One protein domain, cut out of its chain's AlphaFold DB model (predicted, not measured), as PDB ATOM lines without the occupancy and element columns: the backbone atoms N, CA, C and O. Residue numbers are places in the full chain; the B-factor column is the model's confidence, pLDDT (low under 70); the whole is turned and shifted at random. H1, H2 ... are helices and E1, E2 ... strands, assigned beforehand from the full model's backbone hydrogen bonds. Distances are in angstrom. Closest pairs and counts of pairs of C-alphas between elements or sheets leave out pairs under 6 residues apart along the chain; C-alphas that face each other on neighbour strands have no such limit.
ATOM      1  N   ALA A  11     137.556 111.841 139.779       46.81
ATOM      2  CA  ALA A  11     138.339 112.864 140.456       46.81
ATOM      3  C   ALA A  11     139.591 112.332 141.167       46.81
ATOM      4  O   ALA A  11     140.619 112.988 141.109       46.81
ATOM      5  N   ALA A  12     139.566 111.147 141.789       37.69
ATOM      6  CA  ALA A  12     140.742 110.644 142.509       37.69
ATOM      7  C   ALA A  12     141.892 110.258 141.557       37.69
ATOM      8  O   ALA A  12     143.041 110.613 141.810       37.69
ATOM      9  N   ALA A  13     141.585 109.602 140.433       40.44
ATOM     10  CA  ALA A  13     142.578 109.216 139.427       40.44
ATOM     11  C   ALA A  13     143.115 110.434 138.650       40.44
ATOM     12  O   ALA A  13     144.315 110.534 138.398       40.44
ATOM     13  N   VAL A  14     142.244 111.404 138.343       41.38
ATOM     14  CA  VAL A  14     142.630 112.645 137.649       41.38
ATOM     15  C   VAL A  14     143.370 113.618 138.583       41.38
ATOM     16  O   VAL A  14     144.371 114.197 138.168       41.38
ATOM     17  N   MET A  15     142.994 113.753 139.861       38.22
ATOM     18  CA  MET A  15     143.724 114.599 140.824       38.22
ATOM     19  C   MET A  15     145.094 114.024 141.206       38.22
ATOM     20  O   MET A  15     146.049 114.791 141.327       38.22
ATOM     21  N   LEU A  16     145.245 112.696 141.317       32.19
ATOM     22  CA  LEU A  16     146.568 112.063 141.464       32.19
ATOM     23  C   LEU A  16     147.491 112.387 140.274       32.19
ATOM     24  O   LEU A  16     148.709 112.469 140.439       32.19
ATOM     25  N   SER A  17     146.921 112.653 139.094       35.78
ATOM     26  CA  SER A  17     147.671 113.066 137.904       35.78
ATOM     27  C   SER A  17     148.043 114.556 137.868       35.78
ATOM     28  O   SER A  17     149.085 114.908 137.316       35.78
ATOM     29  N   ALA A  18     147.263 115.428 138.519       36.00
ATOM     30  CA  ALA A  18     147.618 116.836 138.714       36.00
ATOM     31  C   ALA A  18     148.699 117.011 139.801       36.00
ATOM     32  O   ALA A  18     149.587 117.850 139.659       36.00
ATOM     33  N   GLY A  19     148.682 116.174 140.846       26.03
ATOM     34  CA  GLY A  19     149.695 116.178 141.911       26.03
ATOM     35  C   GLY A  19     151.082 115.702 141.460       26.03
ATOM     36  O   GLY A  19     152.089 116.219 141.936       26.03
ATOM     37  N   LEU A  20     151.162 114.775 140.496       30.28
ATOM     38  CA  LEU A  20     152.442 114.295 139.948       30.28
ATOM     39  C   LEU A  20     153.010 115.198 138.833       30.28
ATOM     40  O   LEU A  20     154.189 115.098 138.499       30.28
ATOM     41  N   ALA A  21     152.209 116.126 138.294       35.38
ATOM     42  CA  ALA A  21     152.688 117.204 137.421       35.38
ATOM     43  C   ALA A  21     153.438 118.313 138.198       35.38
ATOM     44  O   ALA A  21     154.055 119.194 137.597       35.38
ATOM     45  N   GLY A  22     153.452 118.238 139.535       26.77
ATOM     46  CA  GLY A  22     154.182 119.115 140.450       26.77
ATOM     47  C   GLY A  22     155.688 118.844 140.526       26.77
ATOM     48  O   GLY A  22     156.227 118.720 141.617       26.77
ATOM     49  N   ALA A  23     156.368 118.735 139.384       29.48
ATOM     50  CA  ALA A  23     157.817 118.924 139.256       29.48
ATOM     51  C   ALA A  23     158.195 119.053 137.768       29.48
ATOM     52  O   ALA A  23     158.837 118.182 137.187       29.48
ATOM     53  N   GLY A  24     157.785 120.154 137.129       26.64
ATOM     54  CA  GLY A  24     158.451 120.639 135.912       26.64
ATOM     55  C   GLY A  24     157.755 120.421 134.566       26.64
ATOM     56  O   GLY A  24     158.391 120.650 133.540       26.64
ATOM     57  N   VAL A  25     156.474 120.049 134.528       27.77
ATOM     58  CA  VAL A  25     155.657 120.157 133.306       27.77
ATOM     59  C   VAL A  25     154.619 121.246 133.519       27.77
ATOM     60  O   VAL A  25     153.708 121.104 134.327       27.77
ATOM     61  N   SER A  26     154.817 122.368 132.831       26.45
ATOM     62  CA  SER A  26     153.901 123.500 132.814       26.45
ATOM     63  C   SER A  26     152.471 123.031 132.558       26.45
ATOM     64  O   SER A  26     152.173 122.449 131.514       26.45
ATOM     65  N   ALA A  27     151.591 123.323 133.514       32.50
ATOM     66  CA  ALA A  27     150.178 123.503 133.240       32.50
ATOM     67  C   ALA A  27     150.026 124.476 132.056       32.50
ATOM     68  O   ALA A  27     150.770 125.450 131.974       32.50
ATOM     69  N   ALA A  28     149.057 124.202 131.183       31.03
ATOM     70  CA  ALA A  28     148.824 124.826 129.876       31.03
ATOM     71  C   ALA A  28     149.603 124.200 128.706       31.03
ATOM     72  O   ALA A  28     150.635 124.692 128.276       31.03
ATOM     73  N   GLU A  29     149.028 123.138 128.146       31.77
ATOM     74  CA  GLU A  29     148.671 123.063 126.724       31.77
ATOM     75  C   GLU A  29     147.566 121.995 126.603       31.77
ATOM     76  O   GLU A  29     147.644 120.969 127.290       31.77
ATOM     77  N   PRO A  30     146.494 122.213 125.813       36.75
ATOM     78  CA  PRO A  30     145.557 121.138 125.513       36.75
ATOM     79  C   PRO A  30     146.379 119.993 124.923       36.75
ATOM     80  O   PRO A  30     147.200 120.219 124.036       36.75
ATOM     81  N   VAL A  31     146.219 118.783 125.461       39.25
ATOM     82  CA  VAL A  31     146.938 117.587 125.008       39.25
ATOM     83  C   VAL A  31     146.429 117.241 123.611       39.25
ATOM     84  O   VAL A  31     145.612 116.353 123.423       39.25
ATOM     85  N   HIS A  32     146.862 117.992 122.607       35.81
ATOM     86  CA  HIS A  32     146.830 117.545 121.231       35.81
ATOM     87  C   HIS A  32     147.935 116.505 121.102       35.81
ATOM     88  O   HIS A  32     149.005 116.633 121.699       35.81
ATOM     89  N   ALA A  33     147.652 115.442 120.360       43.88
ATOM     90  CA  ALA A  33     148.426 114.208 120.276       43.88
ATOM     91  C   ALA A  33     149.909 114.349 119.860       43.88
ATOM     92  O   ALA A  33     150.569 113.326 119.690       43.88
ATOM     93  N   ALA A  34     150.457 115.561 119.723       42.56
ATOM     94  CA  ALA A  34     151.863 115.832 119.483       42.56
ATOM     95  C   ALA A  34     152.387 116.988 120.352       42.56
ATOM     96  O   ALA A  34     151.847 118.090 120.340       42.56
ATOM     97  N   THR A  35     153.498 116.756 121.053       43.66
ATOM     98  CA  THR A  35     154.278 117.839 121.669       43.66
ATOM     99  C   THR A  35     155.234 118.407 120.629       43.66
ATOM    100  O   THR A  35     156.009 117.663 120.018       43.66
ATOM    101  N   THR A  36     155.186 119.720 120.424       40.66
ATOM    102  CA  THR A  36     156.064 120.429 119.489       40.66
ATOM    103  C   THR A  36     157.331 120.854 120.222       40.66
ATOM    104  O   THR A  36     157.252 121.517 121.252       40.66
ATOM    105  N   GLN A  37     158.513 120.492 119.713       44.88
ATOM    106  CA  GLN A  37     159.775 120.941 120.305       44.88
ATOM    107  C   GLN A  37     160.653 121.700 119.326       44.88
ATOM    108  O   GLN A  37     161.093 121.173 118.305       44.88
ATOM    109  N   THR A  38     160.985 122.930 119.707       36.66
ATOM    110  CA  THR A  38     161.970 123.779 119.043       36.66
ATOM    111  C   THR A  38     163.373 123.307 119.422       36.66
ATOM    112  O   THR A  38     163.872 123.629 120.501       36.66
ATOM    113  N   SER A  39     164.062 122.562 118.549       37.03
ATOM    114  CA  SER A  39     165.500 122.358 118.753       37.03
ATOM    115  C   SER A  39     166.225 123.638 118.337       37.03
ATOM    116  O   SER A  39     166.180 124.077 117.186       37.03
ATOM    117  N   SER A  40     166.922 124.257 119.284       35.09
ATOM    118  CA  SER A  40     167.486 125.605 119.146       35.09
ATOM    119  C   SER A  40     168.554 125.770 118.048       35.09
ATOM    120  O   SER A  40     169.045 126.880 117.857       35.09
ATOM    121  N   LYS A  41     168.909 124.717 117.283       43.16
ATOM    122  CA  LYS A  41     169.782 124.800 116.087       43.16
ATOM    123  C   LYS A  41     169.488 123.796 114.952       43.16
ATOM    124  O   LYS A  41     170.230 123.802 113.967       43.16
ATOM    125  N   LYS A  42     168.483 122.914 115.049       51.19
ATOM    126  CA  LYS A  42     168.261 121.807 114.087       51.19
ATOM    127  C   LYS A  42     166.767 121.527 113.835       51.19
ATOM    128  O   LYS A  42     166.346 120.381 113.875       51.19
ATOM    129  N   GLY A  43     165.976 122.562 113.556       54.94
ATOM    130  CA  GLY A  43     164.555 122.414 113.220       54.94
ATOM    131  C   GLY A  43     163.677 121.993 114.403       54.94
ATOM    132  O   GLY A  43     164.169 121.533 115.437       54.94
ATOM    133  N   THR A  44     162.375 122.203 114.249       57.34
ATOM    134  CA  THR A  44     161.355 121.800 115.219       57.34
ATOM    135  C   THR A  44     160.859 120.412 114.836       57.34
ATOM    136  O   THR A  44     160.522 120.197 113.673       57.34
ATOM    137  N   ILE A  45     160.855 119.464 115.774       65.88
ATOM    138  CA  ILE A  45     160.317 118.116 115.549       65.88
ATOM    139  C   ILE A  45     159.080 117.978 116.424       65.88
ATOM    140  O   ILE A  45     159.155 118.183 117.638       65.88
ATOM    141  N   SER A  46     157.953 117.649 115.804       70.94
ATOM    142  CA  SER A  46     156.730 117.298 116.517       70.94
ATOM    143  C   SER A  46     156.711 115.782 116.713       70.94
ATOM    144  O   SER A  46     156.986 115.027 115.780       70.94
ATOM    145  N   ILE A  47     156.455 115.326 117.937       79.06
ATOM    146  CA  ILE A  47     156.465 113.897 118.285       79.06
ATOM    147  C   ILE A  47     155.060 113.517 118.724       79.06
ATOM    148  O   ILE A  47     154.565 114.072 119.708       79.06
ATOM    149  N   LYS A  48     154.427 112.583 118.007       83.38
ATOM    150  CA  LYS A  48     153.137 112.032 118.416       83.38
ATOM    151  C   LYS A  48     153.310 111.059 119.577       83.38
ATOM    152  O   LYS A  48     154.327 110.370 119.676       83.38
ATOM    153  N   ARG A  49     152.309 110.982 120.447       84.56
ATOM    154  CA  ARG A  49     152.313 110.034 121.569       84.56
ATOM    155  C   ARG A  49     151.885 108.641 121.110       84.56
ATOM    156  O   ARG A  49     151.167 108.496 120.122       84.56
ATOM    157  N   ARG A  50     152.343 107.611 121.826       88.56
ATOM    158  CA  ARG A  50     151.915 106.229 121.580       88.56
ATOM    159  C   ARG A  50     150.441 106.059 121.933       88.56
ATOM    160  O   ARG A  50     149.968 106.649 122.904       88.56
ATOM    161  N   SER A  51     149.766 105.213 121.172       91.94
ATOM    162  CA  SER A  51     148.394 104.780 121.409       91.94
ATOM    163  C   SER A  51     148.271 103.276 121.183       91.94
ATOM    164  O   SER A  51     149.120 102.649 120.546       91.94
ATOM    165  N   VAL A  52     147.197 102.711 121.714       93.81
ATOM    166  CA  VAL A  52     146.751 101.338 121.511       93.81
ATOM    167  C   VAL A  52     145.507 101.390 120.638       93.81
ATOM    168  O   VAL A  52     144.567 102.126 120.927       93.81
ATOM    169  N   SER A  53     145.499 100.621 119.554       94.75
ATOM    170  CA  SER A  53     144.310 100.512 118.712       94.75
ATOM    171  C   SER A  53     143.250  99.664 119.409       94.75
ATOM    172  O   SER A  53     143.575  98.677 120.065       94.75
ATOM    173  N   ALA A  54     141.982 100.032 119.275       95.75
ATOM    174  CA  ALA A  54     140.868  99.282 119.838       95.75
ATOM    175  C   ALA A  54     139.703  99.218 118.858       95.75
ATOM    176  O   ALA A  54     139.455 100.176 118.128       95.75
ATOM    177  N   ILE A  55     138.992  98.095 118.862       96.94
ATOM    178  CA  ILE A  55     137.794  97.888 118.047       96.94
ATOM    179  C   ILE A  55     136.574  98.277 118.872       96.94
ATOM    180  O   ILE A  55     136.427  97.836 120.008       96.94
ATOM    181  N   VAL A  56     135.691  99.088 118.305       96.25
ATOM    182  CA  VAL A  56     134.432  99.479 118.941       96.25
ATOM    183  C   VAL A  56     133.433  98.313 118.904       96.25
ATOM    184  O   VAL A  56     133.118  97.787 117.834       96.25
ATOM    185  N   ASN A  57     132.916  97.909 120.069       93.81
ATOM    186  CA  ASN A  57     132.074  96.715 120.224       93.81
ATOM    187  C   ASN A  57     130.606  96.967 119.836       93.81
ATOM    188  O   ASN A  57     129.945  96.080 119.288       93.81
ATOM    189  N   ASN A  58     130.112  98.180 120.093       89.00
ATOM    190  CA  ASN A  58     128.721  98.597 119.897       89.00
ATOM    191  C   ASN A  58     128.653  99.876 119.058       89.00
ATOM    192  O   ASN A  58     129.583 100.666 119.080       89.00
ATOM    193  N   ALA A  59     127.571 100.102 118.312       87.75
ATOM    194  CA  ALA A  59     127.395 101.379 117.617       87.75
ATOM    195  C   ALA A  59     127.078 102.497 118.624       87.75
ATOM    196  O   ALA A  59     126.327 102.271 119.571       87.75
ATOM    197  N   ASN A  60     127.628 103.688 118.389       89.38
ATOM    198  CA  ASN A  60     127.456 104.895 119.198       89.38
ATOM    199  C   ASN A  60     127.689 104.672 120.707       89.38
ATOM    200  O   ASN A  60     126.815 105.002 121.513       89.38
ATOM    201  N   PRO A  61     128.847 104.122 121.134       90.94
ATOM    202  CA  PRO A  61     129.159 104.011 122.552       90.94
ATOM    203  C   PRO A  61     129.109 105.382 123.229       90.94
ATOM    204  O   PRO A  61     129.405 106.413 122.606       90.94
ATOM    205  N   LYS A  62     128.752 105.388 124.515       90.75
ATOM    206  CA  LYS A  62     128.729 106.611 125.314       90.75
ATOM    207  C   LYS A  62     130.154 107.088 125.565       90.75
ATOM    208  O   LYS A  62     131.018 106.328 125.996       90.75
ATOM    209  N   LEU A  63     130.372 108.378 125.340       90.62
ATOM    210  CA  LEU A  63     131.593 109.072 125.722       90.62
ATOM    211  C   LEU A  63     131.331 109.956 126.931       90.62
ATOM    212  O   LEU A  63     130.235 110.494 127.122       90.62
ATOM    213  N   TYR A  64     132.370 110.117 127.736       89.12
ATOM    214  CA  TYR A  64     132.340 110.896 128.962       89.12
ATOM    215  C   TYR A  64     133.358 112.020 128.853       89.12
ATOM    216  O   TYR A  64     134.558 111.776 128.731       89.12
ATOM    217  N   ALA A  65     132.863 113.254 128.885       88.00
ATOM    218  CA  ALA A  65     133.685 114.445 128.941       88.00
ATOM    219  C   ALA A  65     134.030 114.745 130.396       88.00
ATOM    220  O   ALA A  65     133.146 114.871 131.247       88.00
ATOM    221  N   VAL A  66     135.323 114.855 130.669       84.50
ATOM    222  CA  VAL A  66     135.878 115.032 132.007       84.50
ATOM    223  C   VAL A  66     136.683 116.322 132.028       84.50
ATOM    224  O   VAL A  66     137.552 116.528 131.177       84.50
ATOM    225  N   ASN A  67     136.390 117.193 132.986       81.56
ATOM    226  CA  ASN A  67     137.103 118.457 133.139       81.56
ATOM    227  C   ASN A  67     138.455 118.275 133.859       81.56
ATOM    228  O   ASN A  67     138.833 117.173 134.262       81.56
ATOM    229  N   GLN A  68     139.185 119.375 134.047       76.44
ATOM    230  CA  GLN A  68     140.484 119.368 134.730       76.44
ATOM    231  C   GLN A  68     140.404 118.918 136.200       76.44
ATOM    232  O   GLN A  68     141.359 118.334 136.705       76.44
ATOM    233  N   ASP A  69     139.255 119.104 136.859       73.25
ATOM    234  CA  ASP A  69     139.015 118.638 138.233       73.25
ATOM    235  C   ASP A  69     138.717 117.131 138.314       73.25
ATOM    236  O   ASP A  69     138.450 116.594 139.393       73.25
ATOM    237  N   GLY A  70     138.691 116.438 137.172       71.44
ATOM    238  CA  GLY A  70     138.359 115.021 137.094       71.44
ATOM    239  C   GLY A  70     136.878 114.712 137.263       71.44
ATOM    240  O   GLY A  70     136.515 113.564 137.523       71.44
ATOM    241  N   LYS A  71     136.006 115.711 137.126       77.62
ATOM    242  CA  LYS A  71     134.556 115.524 137.165       77.62
ATOM    243  C   LYS A  71     134.031 115.260 135.765       77.62
ATOM    244  O   LYS A  71     134.406 115.942 134.812       77.62
ATOM    245  N   ILE A  72     133.121 114.297 135.658       83.69
ATOM    246  CA  ILE A  72     132.345 114.092 134.436       83.69
ATOM    247  C   ILE A  72     131.385 115.275 134.312       83.69
ATOM    248  O   ILE A  72     130.494 115.442 135.142       83.69
ATOM    249  N   VAL A  73     131.584 116.097 133.287       83.50
ATOM    250  CA  VAL A  73     130.751 117.277 133.017       83.50
ATOM    251  C   VAL A  73     129.641 116.979 132.020       83.50
ATOM    252  O   VAL A  73     128.589 117.610 132.065       83.50
ATOM    253  N   LYS A  74     129.842 115.993 131.136       86.31
ATOM    254  CA  LYS A  74     128.853 115.609 130.126       86.31
ATOM    255  C   LYS A  74     129.014 114.153 129.717       86.31
ATOM    256  O   LYS A  74     130.132 113.651 129.620       86.31
ATOM    257  N   SER A  75     127.892 113.500 129.431       88.94
ATOM    258  CA  SER A  75     127.867 112.260 128.657       88.94
ATOM    259  C   SER A  75     127.284 112.560 127.283       88.94
ATOM    260  O   SER A  75     126.304 113.296 127.172       88.94
ATOM    261  N   MET A  76     127.906 112.021 126.244       88.19
ATOM    262  CA  MET A  76     127.565 112.283 124.851       88.19
ATOM    263  C   MET A  76     127.562 110.976 124.064       88.19
ATOM    264  O   MET A  76     128.335 110.066 124.357       88.19
ATOM    265  N   ASP A  77     126.676 110.874 123.080       86.69
ATOM    266  CA  ASP A  77     126.725 109.781 122.114       86.69
ATOM    267  C   ASP A  77     127.924 109.997 121.186       86.69
ATOM    268  O   ASP A  77     128.146 111.108 120.697       86.69
ATOM    269  N   SER A  78     128.742 108.961 120.988       88.50
ATOM    270  CA  SER A  78     129.767 109.013 119.944       88.50
ATOM    271  C   SER A  78     129.143 108.841 118.565       88.50
ATOM    272  O   SER A  78     128.064 108.276 118.418       88.50
ATOM    273  N   ASN A  79     129.902 109.236 117.545       90.31
ATOM    274  CA  ASN A  79     129.626 108.887 116.152       90.31
ATOM    275  C   ASN A  79     130.382 107.615 115.728       90.31
ATOM    276  O   ASN A  79     130.641 107.419 114.540       90.31
ATOM    277  N   TYR A  80     130.835 106.797 116.686       91.94
ATOM    278  CA  TYR A  80     131.598 105.599 116.366       91.94
ATOM    279  C   TYR A  80     130.688 104.468 115.910       91.94
ATOM    280  O   TYR A  80     129.638 104.204 116.493       91.94
ATOM    281  N   THR A  81     131.125 103.756 114.880       94.06
ATOM    282  CA  THR A  81     130.404 102.594 114.356       94.06
ATOM    283  C   THR A  81     130.960 101.300 114.940       94.06
ATOM    284  O   THR A  81     132.137 101.205 115.289       94.06
ATOM    285  N   LYS A  82     130.113 100.272 115.051       95.50
ATOM    286  CA  LYS A  82     130.561  98.940 115.467       95.50
ATOM    287  C   LYS A  82     131.618  98.415 114.490       95.50
ATOM    288  O   LYS A  82     131.416  98.463 113.281       95.50
ATOM    289  N   GLY A  83     132.722  97.894 115.018       92.44
ATOM    290  CA  GLY A  83     133.861  97.424 114.228       92.44
ATOM    291  C   GLY A  83     134.852  98.521 113.829       92.44
ATOM    292  O   GLY A  83     135.900  98.205 113.273       92.44
ATOM    293  N   GLN A  84     134.572  99.795 114.129       94.62
ATOM    294  CA  GLN A  84     135.512 100.886 113.882       94.62
ATOM    295  C   GLN A  84     136.750 100.758 114.773       94.62
ATOM    296  O   GLN A  84     136.639 100.532 115.977       94.62
ATOM    297  N   THR A  85     137.928 100.983 114.190       95.25
ATOM    298  CA  THR A  85     139.175 101.111 114.950       95.25
ATOM    299  C   THR A  85     139.340 102.538 115.467       95.25
ATOM    300  O   THR A  85     139.338 103.492 114.687       95.25
ATOM    301  N   ILE A  86     139.541 102.681 116.774       93.31
ATOM    302  CA  ILE A  86     139.878 103.943 117.446       93.31
ATOM    303  C   ILE A  86     141.223 103.829 118.174       93.31
ATOM    304  O   ILE A  86     141.769 102.736 118.324       93.31
ATOM    305  N   GLN A  87     141.775 104.963 118.608       92.94
ATOM    306  CA  GLN A  87     143.037 105.024 119.348       92.94
ATOM    307  C   GLN A  87     142.772 105.338 120.821       92.94
ATOM    308  O   GLN A  87     142.063 106.290 121.135       92.94
ATOM    309  N   LEU A  88     143.362 104.545 121.709       93.06
ATOM    310  CA  LEU A  88     143.308 104.704 123.160       93.06
ATOM    311  C   LEU A  88     144.706 105.041 123.671       93.06
ATOM    312  O   LEU A  88     145.671 104.389 123.279       93.06
ATOM    313  N   TYR A  89     144.847 106.027 124.551       91.06
ATOM    314  CA  TYR A  89     146.185 106.452 124.991       91.06
ATOM    315  C   TYR A  89     146.552 105.916 126.367       91.06
ATOM    316  O   TYR A  89     147.634 105.363 126.538       91.06
ATOM    317  N   PHE A  90     145.652 106.058 127.337       91.00
ATOM    318  CA  PHE A  90     145.856 105.554 128.687       91.00
ATOM    319  C   PHE A  90     144.532 105.163 129.342       91.00
ATOM    320  O   PHE A  90     143.457 105.594 128.917       91.00
ATOM    321  N   SER A  91     144.622 104.345 130.382       89.81
ATOM    322  CA  SER A  91     143.507 103.894 131.201       89.81
ATOM    323  C   SER A  91     143.470 104.615 132.542       89.81
ATOM    324  O   SER A  91     144.512 104.812 133.171       89.81
ATOM    325  N   ASN A  92     142.262 104.906 133.008       85.12
ATOM    326  CA  ASN A  92     141.967 105.331 134.369       85.12
ATOM    327  C   ASN A  92     140.907 104.413 134.968       85.12
ATOM    328  O   ASN A  92     139.947 104.042 134.298       85.12
ATOM    329  N   GLU A  93     141.061 104.070 136.240       83.25
ATOM    330  CA  GLU A  93     140.052 103.321 136.981       83.25
ATOM    331  C   GLU A  93     139.236 104.268 137.855       83.25
ATOM    332  O   GLU A  93     139.789 105.100 138.579       83.25
ATOM    333  N   ALA A  94     137.916 104.129 137.800       74.50
ATOM    334  CA  ALA A  94     136.997 104.766 138.726       74.50
ATOM    335  C   ALA A  94     136.319 103.686 139.563       74.50
ATOM    336  O   ALA A  94     135.795 102.713 139.025       74.50
ATOM    337  N   LYS A  95     136.299 103.870 140.883       71.38
ATOM    338  CA  LYS A  95     135.559 102.992 141.790       71.38
ATOM    339  C   LYS A  95     134.198 103.602 142.089       71.38
ATOM    340  O   LYS A  95     134.107 104.796 142.372       71.38
ATOM    341  N   ASN A  96     133.161 102.783 142.053       64.50
ATOM    342  CA  ASN A  96     131.860 103.097 142.626       64.50
ATOM    343  C   ASN A  96     131.445 101.982 143.597       64.50
ATOM    344  O   ASN A  96     132.145 100.977 143.742       64.50
ATOM    345  N   ASP A  97     130.291 102.147 144.240       62.31
ATOM    346  CA  ASP A  97     129.741 101.172 145.194       62.31
ATOM    347  C   ASP A  97     129.451  99.791 144.561       62.31
ATOM    348  O   ASP A  97     129.141  98.834 145.263       62.31
ATOM    349  N   GLN A  98     129.552  99.678 143.230       62.62
ATOM    350  CA  GLN A  98     129.276  98.484 142.429       62.62
ATOM    351  C   GLN A  98     130.552  97.829 141.862       62.62
ATOM    352  O   GLN A  98     130.460  96.764 141.255       62.62
ATOM    353  N   GLY A  99     131.737  98.427 142.055       70.12
ATOM    354  CA  GLY A  99     133.021  97.882 141.602       70.12
ATOM    355  C   GLY A  99     133.973  98.913 140.984       70.12
ATOM    356  O   GLY A  99     133.772 100.122 141.076       70.12
ATOM    357  N   SER A 100     135.052  98.423 140.363       78.69
ATOM    358  CA  SER A 100     135.980  99.248 139.572       78.69
ATOM    359  C   SER A 100     135.561  99.227 138.103       78.69
ATOM    360  O   SER A 100     135.327  98.158 137.540       78.69
ATOM    361  N   VAL A 101     135.476 100.400 137.479       82.50
ATOM    362  CA  VAL A 101     135.200 100.579 136.052       82.50
ATOM    363  C   VAL A 101     136.404 101.247 135.403       82.50
ATOM    364  O   VAL A 101     136.869 102.297 135.854       82.50
ATOM    365  N   THR A 102     136.902 100.656 134.320       88.69
ATOM    366  CA  THR A 102     138.020 101.205 133.552       88.69
ATOM    367  C   THR A 102     137.511 102.107 132.432       88.69
ATOM    368  O   THR A 102     136.648 101.732 131.640       88.69
ATOM    369  N   PHE A 103     138.104 103.289 132.339       89.25
ATOM    370  CA  PHE A 103     137.896 104.266 131.283       89.25
ATOM    371  C   PHE A 103     139.175 104.414 130.469       89.25
ATOM    372  O   PHE A 103     140.266 104.512 131.030       89.25
ATOM    373  N   TYR A 104     139.046 104.487 129.151       92.00
ATOM    374  CA  TYR A 104     140.158 104.745 128.246       92.00
ATOM    375  C   TYR A 104     140.057 106.150 127.671       92.00
ATOM    376  O   TYR A 104     139.012 106.534 127.148       92.00
ATOM    377  N   TYR A 105     141.142 106.916 127.769       91.50
ATOM    378  CA  TYR A 105     141.236 108.235 127.152       91.50
ATOM    379  C   TYR A 105     141.367 108.096 125.635       91.50
ATOM    380  O   TYR A 105     142.242 107.368 125.149       91.50
ATOM    381  N   VAL A 106     140.522 108.826 124.910       88.88
ATOM    382  CA  VAL A 106     140.432 108.786 123.446       88.88
ATOM    383  C   VAL A 106     140.980 110.061 122.820       88.88
ATOM    384  O   VAL A 106     141.761 109.981 121.883       88.88
ATOM    385  N   ASP A 107     140.577 111.233 123.307       86.06
ATOM    386  CA  ASP A 107     141.034 112.523 122.781       86.06
ATOM    387  C   ASP A 107     140.672 113.662 123.748       86.06
ATOM    388  O   ASP A 107     140.017 113.458 124.774       86.06
ATOM    389  N   SER A 108     141.064 114.884 123.413       85.31
ATOM    390  CA  SER A 108     140.657 116.108 124.085       85.31
ATOM    391  C   SER A 108     139.772 116.953 123.172       85.31
ATOM    392  O   SER A 108     140.154 117.295 122.059       85.31
ATOM    393  N   GLN A 109     138.598 117.354 123.662       82.38
ATOM    394  CA  GLN A 109     137.637 118.162 122.904       82.38
ATOM    395  C   GLN A 109     137.095 119.313 123.747       82.38
ATOM    396  O   GLN A 109     137.004 119.209 124.971       82.38
ATOM    397  N   THR A 110     136.720 120.406 123.091       85.88
ATOM    398  CA  THR A 110     135.998 121.502 123.743       85.88
ATOM    399  C   THR A 110     134.531 121.118 123.872       85.88
ATOM    400  O   THR A 110     133.841 120.947 122.870       85.88
ATOM    401  N   VAL A 111     134.050 121.005 125.106       81.94
ATOM    402  CA  VAL A 111     132.656 120.704 125.434       81.94
ATOM    403  C   VAL A 111     132.115 121.871 126.244       81.94
ATOM    404  O   VAL A 111     132.689 122.234 127.266       81.94
ATOM    405  N   ASP A 112     131.043 122.492 125.751       85.75
ATOM    406  CA  ASP A 112     130.369 123.624 126.402       85.75
ATOM    407  C   ASP A 112     131.338 124.767 126.789       85.75
ATOM    408  O   ASP A 112     131.268 125.352 127.867       85.75
ATOM    409  N   GLY A 113     132.286 125.072 125.892       83.06
ATOM    410  CA  GLY A 113     133.286 126.133 126.068       83.06
ATOM    411  C   GLY A 113     134.491 125.758 126.939       83.06
ATOM    412  O   GLY A 113     135.388 126.582 127.105       83.06
ATOM    413  N   GLN A 114     134.555 124.530 127.464       81.94
ATOM    414  CA  GLN A 114     135.654 124.051 128.304       81.94
ATOM    415  C   GLN A 114     136.425 122.914 127.634       81.94
ATOM    416  O   GLN A 114     135.839 121.975 127.092       81.94
ATOM    417  N   GLN A 115     137.756 122.960 127.706       84.81
ATOM    418  CA  GLN A 115     138.589 121.856 127.242       84.81
ATOM    419  C   GLN A 115     138.418 120.650 128.173       84.81
ATOM    420  O   GLN A 115     138.781 120.705 129.349       84.81
ATOM    421  N   CYS A 116     137.911 119.552 127.625       81.69
ATOM    422  CA  CYS A 116     137.650 118.316 128.347       81.69
ATOM    423  C   CYS A 116     138.493 117.166 127.791       81.69
ATOM    424  O   CYS A 116     138.834 117.123 126.606       81.69
ATOM    425  N   ALA A 117     138.817 116.214 128.659       87.50
ATOM    426  CA  ALA A 117     139.329 114.907 128.282       87.50
ATOM    427  C   ALA A 117     138.148 113.969 128.007       87.50
ATOM    428  O   ALA A 117     137.210 113.903 128.801       87.50
ATOM    429  N   ILE A 118     138.182 113.269 126.877       89.44
ATOM    430  CA  ILE A 118     137.099 112.402 126.419       89.44
ATOM    431  C   ILE A 118     137.482 110.948 126.660       89.44
ATOM    432  O   ILE A 118     138.545 110.491 126.232       89.44
ATOM    433  N   TYR A 119     136.593 110.225 127.333       91.00
ATOM    434  CA  TYR A 119     136.788 108.832 127.704       91.00
ATOM    435  C   TYR A 119     135.698 107.929 127.137       91.00
ATOM    436  O   TYR A 119     134.540 108.332 127.031       91.00
ATOM    437  N   VAL A 120     136.074 106.684 126.853       91.75
ATOM    438  CA  VAL A 120     135.171 105.566 126.547       91.75
ATOM    439  C   VAL A 120     135.308 104.491 127.626       91.75
ATOM    440  O   VAL A 120     136.384 104.328 128.205       91.75
ATOM    441  N   VAL A 121     134.230 103.770 127.926       90.94
ATOM    442  CA  VAL A 121     134.254 102.682 128.916       90.94
ATOM    443  C   VAL A 121     134.904 101.446 128.305       90.94
ATOM    444  O   VAL A 121     134.711 101.153 127.125       90.94
ATOM    445  N   SER A 122     135.657 100.690 129.104       90.81
ATOM    446  CA  SER A 122     136.350  99.488 128.633       90.81
ATOM    447  C   SER A 122     135.428  98.408 128.070       90.81
ATOM    448  O   SER A 122     135.853  97.646 127.215       90.81
ATOM    449  N   THR A 123     134.163  98.347 128.490       90.94
ATOM    450  CA  THR A 123     133.179  97.382 127.971       90.94
ATOM    451  C   THR A 123     132.760  97.666 126.527       90.94
ATOM    452  O   THR A 123     132.335  96.759 125.810       90.94
ATOM    453  N   ASP A 124     132.893  98.914 126.077       92.44
ATOM    454  CA  ASP A 124     132.452  99.353 124.751       92.44
ATOM    455  C   ASP A 124     133.515  99.174 123.665       92.44
ATOM    456  O   ASP A 124     133.233  99.376 122.481       92.44
ATOM    457  N   VAL A 125     134.733  98.785 124.043       94.62
ATOM    458  CA  VAL A 125     135.862  98.650 123.123       94.62
ATOM    459  C   VAL A 125     136.708  97.428 123.456       94.62
ATOM    460  O   VAL A 125     136.826  97.030 124.606       94.62
ATOM    461  N   THR A 126     137.347  96.849 122.447       96.44
ATOM    462  CA  THR A 126     138.297  95.745 122.604       96.44
ATOM    463  C   THR A 126     139.688  96.216 122.173       96.44
ATOM    464  O   THR A 126     139.947  96.314 120.968       96.44
ATOM    465  N   PRO A 127     140.585  96.562 123.118       96.12
ATOM    466  CA  PRO A 127     141.957  96.957 122.812       96.12
ATOM    467  C   PRO A 127     142.767  95.814 122.193       96.12
ATOM    468  O   PRO A 127     142.648  94.662 122.604       96.12
ATOM    469  N   SER A 128     143.651  96.130 121.248       95.88
ATOM    470  CA  SER A 128     144.561  95.152 120.632       95.88
ATOM    471  C   SER A 128     145.710  94.726 121.556       95.88
ATOM    472  O   SER A 128     146.429  93.779 121.248       95.88
ATOM    473  N   ALA A 129     145.936  95.469 122.640       94.88
ATOM    474  CA  ALA A 129     146.973  95.239 123.638       94.88
ATOM    475  C   ALA A 129     146.581  95.907 124.966       94.88
ATOM    476  O   ALA A 129     145.607  96.658 125.034       94.88
ATOM    477  N   THR A 130     147.367  95.677 126.017       94.81
ATOM    478  CA  THR A 130     147.187  96.360 127.303       94.81
ATOM    479  C   THR A 130     147.313  97.874 127.137       94.81
ATOM    480  O   THR A 130     148.352  98.377 126.708       94.81
ATOM    481  N   VAL A 131     146.259  98.605 127.506       93.00
ATOM    482  CA  VAL A 131     146.283 100.071 127.566       93.00
ATOM    483  C   VAL A 131     147.041 100.489 128.834       93.00
ATOM    484  O   VAL A 131     146.699 100.008 129.914       93.00
ATOM    485  N   PRO A 132     148.082 101.336 128.737       92.31
ATOM    486  CA  PRO A 132     148.899 101.709 129.890       92.31
ATOM    487  C   PRO A 132     148.145 102.628 130.857       92.31
ATOM    488  O   PRO A 132     147.238 103.355 130.457       92.31
ATOM    489  N   SER A 133     148.584 102.683 132.116       89.44
ATOM    490  CA  SER A 133     148.134 103.721 133.050       89.44
ATOM    491  C   SER A 133     148.576 105.115 132.581       89.44
ATOM    492  O   SER A 133     149.554 105.255 131.840       89.44
ATOM    493  N   GLN A 134     147.911 106.177 133.045       84.75
ATOM    494  CA  GLN A 134     148.320 107.552 132.721       84.75
ATOM    495  C   GLN A 134     149.774 107.847 133.132       84.75
ATOM    496  O   GLN A 134     150.502 108.545 132.415       84.75
ATOM    497  N   ALA A 135     150.214 107.304 134.270       83.62
ATOM    498  CA  ALA A 135     151.570 107.482 134.776       83.62
ATOM    499  C   ALA A 135     152.604 106.795 133.873       83.62
ATOM    500  O   ALA A 135     153.612 107.409 133.513       83.62
ATOM    501  N   ASP A 136     152.341 105.555 133.466       87.31
ATOM    502  CA  ASP A 136     153.253 104.801 132.602       87.31
ATOM    503  C   ASP A 136     153.285 105.377 131.192       87.31
ATOM    504  O   ASP A 136     154.358 105.538 130.614       87.31
ATOM    505  N   TRP A 137     152.131 105.793 130.669       88.88
ATOM    506  CA  TRP A 137     152.043 106.487 129.389       88.88
ATOM    507  C   TRP A 137     152.842 107.797 129.388       88.88
ATOM    508  O   TRP A 137     153.577 108.080 128.440       88.88
ATOM    509  N   SER A 138     152.769 108.571 130.474       83.50
ATOM    510  CA  SER A 138     153.531 109.820 130.622       83.50
ATOM    511  C   SER A 138     155.041 109.570 130.710       83.50
ATOM    512  O   SER A 138     155.818 110.256 130.041       83.50
ATOM    513  N   LYS A 139     155.472 108.558 131.477       88.06
ATOM    514  CA  LYS A 139     156.885 108.142 131.545       88.06
ATOM    515  C   LYS A 139     157.395 107.655 130.190       88.06
ATOM    516  O   LYS A 139     158.496 108.023 129.781       88.06
ATOM    517  N   GLN A 140     156.591 106.869 129.476       88.06
ATOM    518  CA  GLN A 140     156.938 106.382 128.145       88.06
ATOM    519  C   GLN A 140     157.091 107.542 127.159       88.06
ATOM    520  O   GLN A 140     158.080 107.584 126.433       88.06
ATOM    521  N   ALA A 141     156.187 108.524 127.186       86.44
ATOM    522  CA  ALA A 141     156.282 109.708 126.335       86.44
ATOM    523  C   ALA A 141     157.579 110.501 126.584       86.44
ATOM    524  O   ALA A 141     158.262 110.878 125.632       86.44
ATOM    525  N   GLN A 142     157.964 110.701 127.849       85.75
ATOM    526  CA  GLN A 142     159.230 111.357 128.202       85.75
ATOM    527  C   GLN A 142     160.447 110.550 127.728       85.75
ATOM    528  O   GLN A 142     161.412 111.118 127.210       85.75
ATOM    529  N   SER A 143     160.397 109.225 127.877       87.75
ATOM    530  CA  SER A 143     161.453 108.319 127.422       87.75
ATOM    531  C   SER A 143     161.609 108.340 125.899       87.75
ATOM    532  O   SER A 143     162.717 108.548 125.400       87.75
ATOM    533  N   ASP A 144     160.506 108.217 125.151       88.56
ATOM    534  CA  ASP A 144     160.484 108.273 123.684       88.56
ATOM    535  C   ASP A 144     161.048 109.610 123.185       88.56
ATOM    536  O   ASP A 144     161.922 109.648 122.313       88.56
ATOM    537  N   GLN A 145     160.604 110.716 123.788       84.50
ATOM    538  CA  GLN A 145     161.089 112.055 123.476       84.50
ATOM    539  C   GLN A 145     162.596 112.175 123.710       84.50
ATOM    540  O   GLN A 145     163.327 112.659 122.841       84.50
ATOM    541  N   LYS A 146     163.082 111.706 124.864       86.62
ATOM    542  CA  LYS A 146     164.509 111.723 125.187       86.62
ATOM    543  C   LYS A 146     165.312 110.882 124.194       86.62
ATOM    544  O   LYS A 146     166.334 111.351 123.696       86.62
ATOM    545  N   ALA A 147     164.846 109.679 123.871       89.06
ATOM    546  CA  ALA A 147     165.516 108.774 122.941       89.06
ATOM    547  C   ALA A 147     165.629 109.379 121.534       89.06
ATOM    548  O   ALA A 147     166.707 109.364 120.931       89.06
ATOM    549  N   ILE A 148     164.547 109.979 121.029       86.69
ATOM    550  CA  ILE A 148     164.547 110.691 119.745       86.69
ATOM    551  C   ILE A 148     165.529 111.867 119.805       86.69
ATOM    552  O   ILE A 148     166.398 111.997 118.940       86.69
ATOM    553  N   GLN A 149     165.463 112.696 120.847       83.75
ATOM    554  CA  GLN A 149     166.336 113.861 120.989       83.75
ATOM    555  C   GLN A 149     167.823 113.477 121.051       83.75
ATOM    556  O   GLN A 149     168.658 114.090 120.371       83.75
ATOM    557  N   ASP A 150     168.160 112.443 121.817       85.44
ATOM    558  CA  ASP A 150     169.516 111.910 121.917       85.44
ATOM    559  C   ASP A 150     169.999 111.386 120.560       85.44
ATOM    560  O   ASP A 150     171.118 111.699 120.143       85.44
ATOM    561  N   ALA A 151     169.150 110.678 119.810       87.19
ATOM    562  CA  ALA A 151     169.493 110.193 118.476       87.19
ATOM    563  C   ALA A 151     169.806 111.338 117.499       87.19
ATOM    564  O   ALA A 151     170.750 111.234 116.711       87.19
ATOM    565  N   TYR A 152     169.082 112.462 117.562       83.56
ATOM    566  CA  TYR A 152     169.363 113.650 116.741       83.56
ATOM    567  C   TYR A 152     170.625 114.410 117.174       83.56
ATOM    568  O   TYR A 152     171.346 114.971 116.326       83.56
ATOM    569  N   ASN A 153     170.910 114.428 118.475       82.94
ATOM    570  CA  ASN A 153     172.097 115.060 119.046       82.94
ATOM    571  C   ASN A 153     173.370 114.274 118.723       82.94
ATOM    572  O   ASN A 153     174.368 114.874 118.317       82.94
ATOM    573  N   ASN A 154     173.297 112.947 118.787       83.81
ATOM    574  CA  ASN A 154     174.432 112.042 118.620       83.81
ATOM    575  C   ASN A 154     174.713 111.652 117.160       83.81
ATOM    576  O   ASN A 154     175.584 110.827 116.887       83.81
ATOM    577  N   ARG A 155     174.028 112.268 116.185       86.00
ATOM    578  CA  ARG A 155     174.287 112.007 114.761       86.00
ATOM    579  C   ARG A 155     175.733 112.327 114.408       86.00
ATOM    580  O   ARG A 155     176.183 113.470 114.536       86.00
ATOM    581  N   ALA A 156     176.418 111.350 113.824       84.56
ATOM    582  CA  ALA A 156     177.760 111.547 113.301       84.56
ATOM    583  C   ALA A 156     177.776 112.649 112.227       84.56
ATOM    584  O   ALA A 156     176.989 112.643 111.274       84.56
ATOM    585  N   ASP A 241     162.153 101.629 114.107       88.12
ATOM    586  CA  ASP A 241     161.000 102.004 113.285       88.12
ATOM    587  C   ASP A 241     159.825 102.486 114.145       88.12
ATOM    588  O   ASP A 241     159.190 103.480 113.801       88.12
ATOM    589  N   ASP A 242     159.651 101.910 115.337       87.88
ATOM    590  CA  ASP A 242     158.680 102.380 116.328       87.88
ATOM    591  C   ASP A 242     158.862 103.860 116.674       87.88
ATOM    592  O   ASP A 242     157.904 104.626 116.634       87.88
ATOM    593  N   LEU A 243     160.092 104.290 116.978       88.94
ATOM    594  CA  LEU A 243     160.375 105.685 117.326       88.94
ATOM    595  C   LEU A 243     160.315 106.609 116.107       88.94
ATOM    596  O   LEU A 243     159.917 107.765 116.238       88.94
ATOM    597  N   LYS A 244     160.680 106.121 114.914       87.56
ATOM    598  CA  LYS A 244     160.519 106.897 113.673       87.56
ATOM    599  C   LYS A 244     159.054 107.185 113.385       87.56
ATOM    600  O   LYS A 244     158.736 108.305 113.003       87.56
ATOM    601  N   ASN A 245     158.178 106.207 113.601       86.56
ATOM    602  CA  ASN A 245     156.744 106.351 113.371       86.56
ATOM    603  C   ASN A 245     156.104 107.393 114.296       86.56
ATOM    604  O   ASN A 245     155.031 107.901 113.970       86.56
ATOM    605  N   LEU A 246     156.751 107.727 115.420       85.50
ATOM    606  CA  LEU A 246     156.319 108.798 116.317       85.50
ATOM    607  C   LEU A 246     156.701 110.202 115.829       85.50
ATOM    608  O   LEU A 246     156.163 111.187 116.324       85.50
ATOM    609  N   ILE A 247     157.616 110.331 114.871       83.44
ATOM    610  CA  ILE A 247     158.035 111.639 114.368       83.44
ATOM    611  C   ILE A 247     157.008 112.140 113.352       83.44
ATOM    612  O   ILE A 247     156.811 111.536 112.300       83.44
ATOM    613  N   VAL A 248     156.397 113.284 113.644       74.38
ATOM    614  CA  VAL A 248     155.573 114.036 112.698       74.38
ATOM    615  C   VAL A 248     156.511 114.963 111.928       74.38
ATOM    616  O   VAL A 248     157.168 115.830 112.511       74.38
ATOM    617  N   GLN A 249     156.652 114.730 110.621       59.69
ATOM    618  CA  GLN A 249     157.391 115.647 109.757       59.69
ATOM    619  C   GLN A 249     156.566 116.923 109.579       59.69
ATOM    620  O   GLN A 249     155.448 116.850 109.076       59.69
TER     621      GLN A 249
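AT A GLANCE: This is residues 11 to 156 and 241 to 249 of the 250 residues of an uncharacterized protein of Lactobacillus crispatus (UniProt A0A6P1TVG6). A head of strands, made of a strongly twisted five-strand sheet with a small three-strand sheet at its side, bears a long arm: helix H2, with the hairpin E1 and E2 beside it and short H3 near both. H1 stands over edge strand E7 of the head, and residues 21 to 26 after it stick out. The printed part has 155 residues, with three named helices and ten named strands in the order H1, E1 to E10, H2, H3; the class is mixed, helices and strands. The sheets run E5 E4 E9 E8 E7, E6 E3 E10 and E1 E2, all antiparallel. The whole is compact, with a radius of gyration of the C-alphas of 16.9 A, yet elongated, spanning 56 by 35 by 29 A.

IN THESE COORDINATES: H1, residues 11 to 20, begins at C-alpha 11 (138.339, 112.864, 140.456). E1 is residues 34 to 38, E2 44 to 48, E3 52 to 56, E4 62 to 66, E5 72 to 77, E6 85 to 88 and E7 91 to 96. E8, residues 99 to 111, is 28.0 A long and bends by 89 degrees at residue 108. E9, residues 114 to 121, is 21.4 A long, and E10 is residues 125 to 127. H2, residues 134 to 153, is 28.4 A long, from C-alpha 134 (148.320, 107.552, 132.721). H3, residues 241 to 245, ends at C-alpha 245 (156.744, 106.351, 113.371).

HOW THE PARTS SIT: E7, E8 and E9 form a meander, each strand the antiparallel neighbour of the one before; N 94 and O 101 are 2.9 A apart, N 116 and O 109 2.8 A, both within hydrogen-bond range. E4 pairs with E9 through N 64 and O 119, 2.9 A, and with E5, its hairpin partner, through N 63 and O 76, 2.8 A. E6 runs on into E7 at 78 degrees, across a break of 2 residues. In the small sheet, N 54 and O 86 are 2.9 A apart, and N 55 and O 126 2.9 A. The closest C-alphas of E6 and E8 are those of Leu 88 and Val 106, 5.0 A apart. H1 stands up from the five-strand sheet over E7, at a height of 10.3 A. H2 only grazes that sheet, with residues 134 to 137. H2 and H3 are close but not clearly touching; their closest C-alphas, of Asp 144 and Leu 243, are 6.9 A apart. In the hairpin E1 and E2, N 35 and O 47 are 3.2 A apart. Residues 46 to 47 of E2 also pair, antiparallel, with residues 247 to 248. Every O i to N i+4 pair is within hydrogen-bond range in H1, H2 and H3.

THE WHOLE: The C-alphas of Asp 97 and Ala 156, the two farthest apart, are 58.6 A apart. Residues 157 to 240 are not printed; C-alphas 156 and 241 are 19.3 A apart across the cut. The link from H1 to E1 is long, with 13 residues. Mean pLDDT of the printed part is 75.6, and it is under 70 at residues 11 to 45, 96 to 98 and 249.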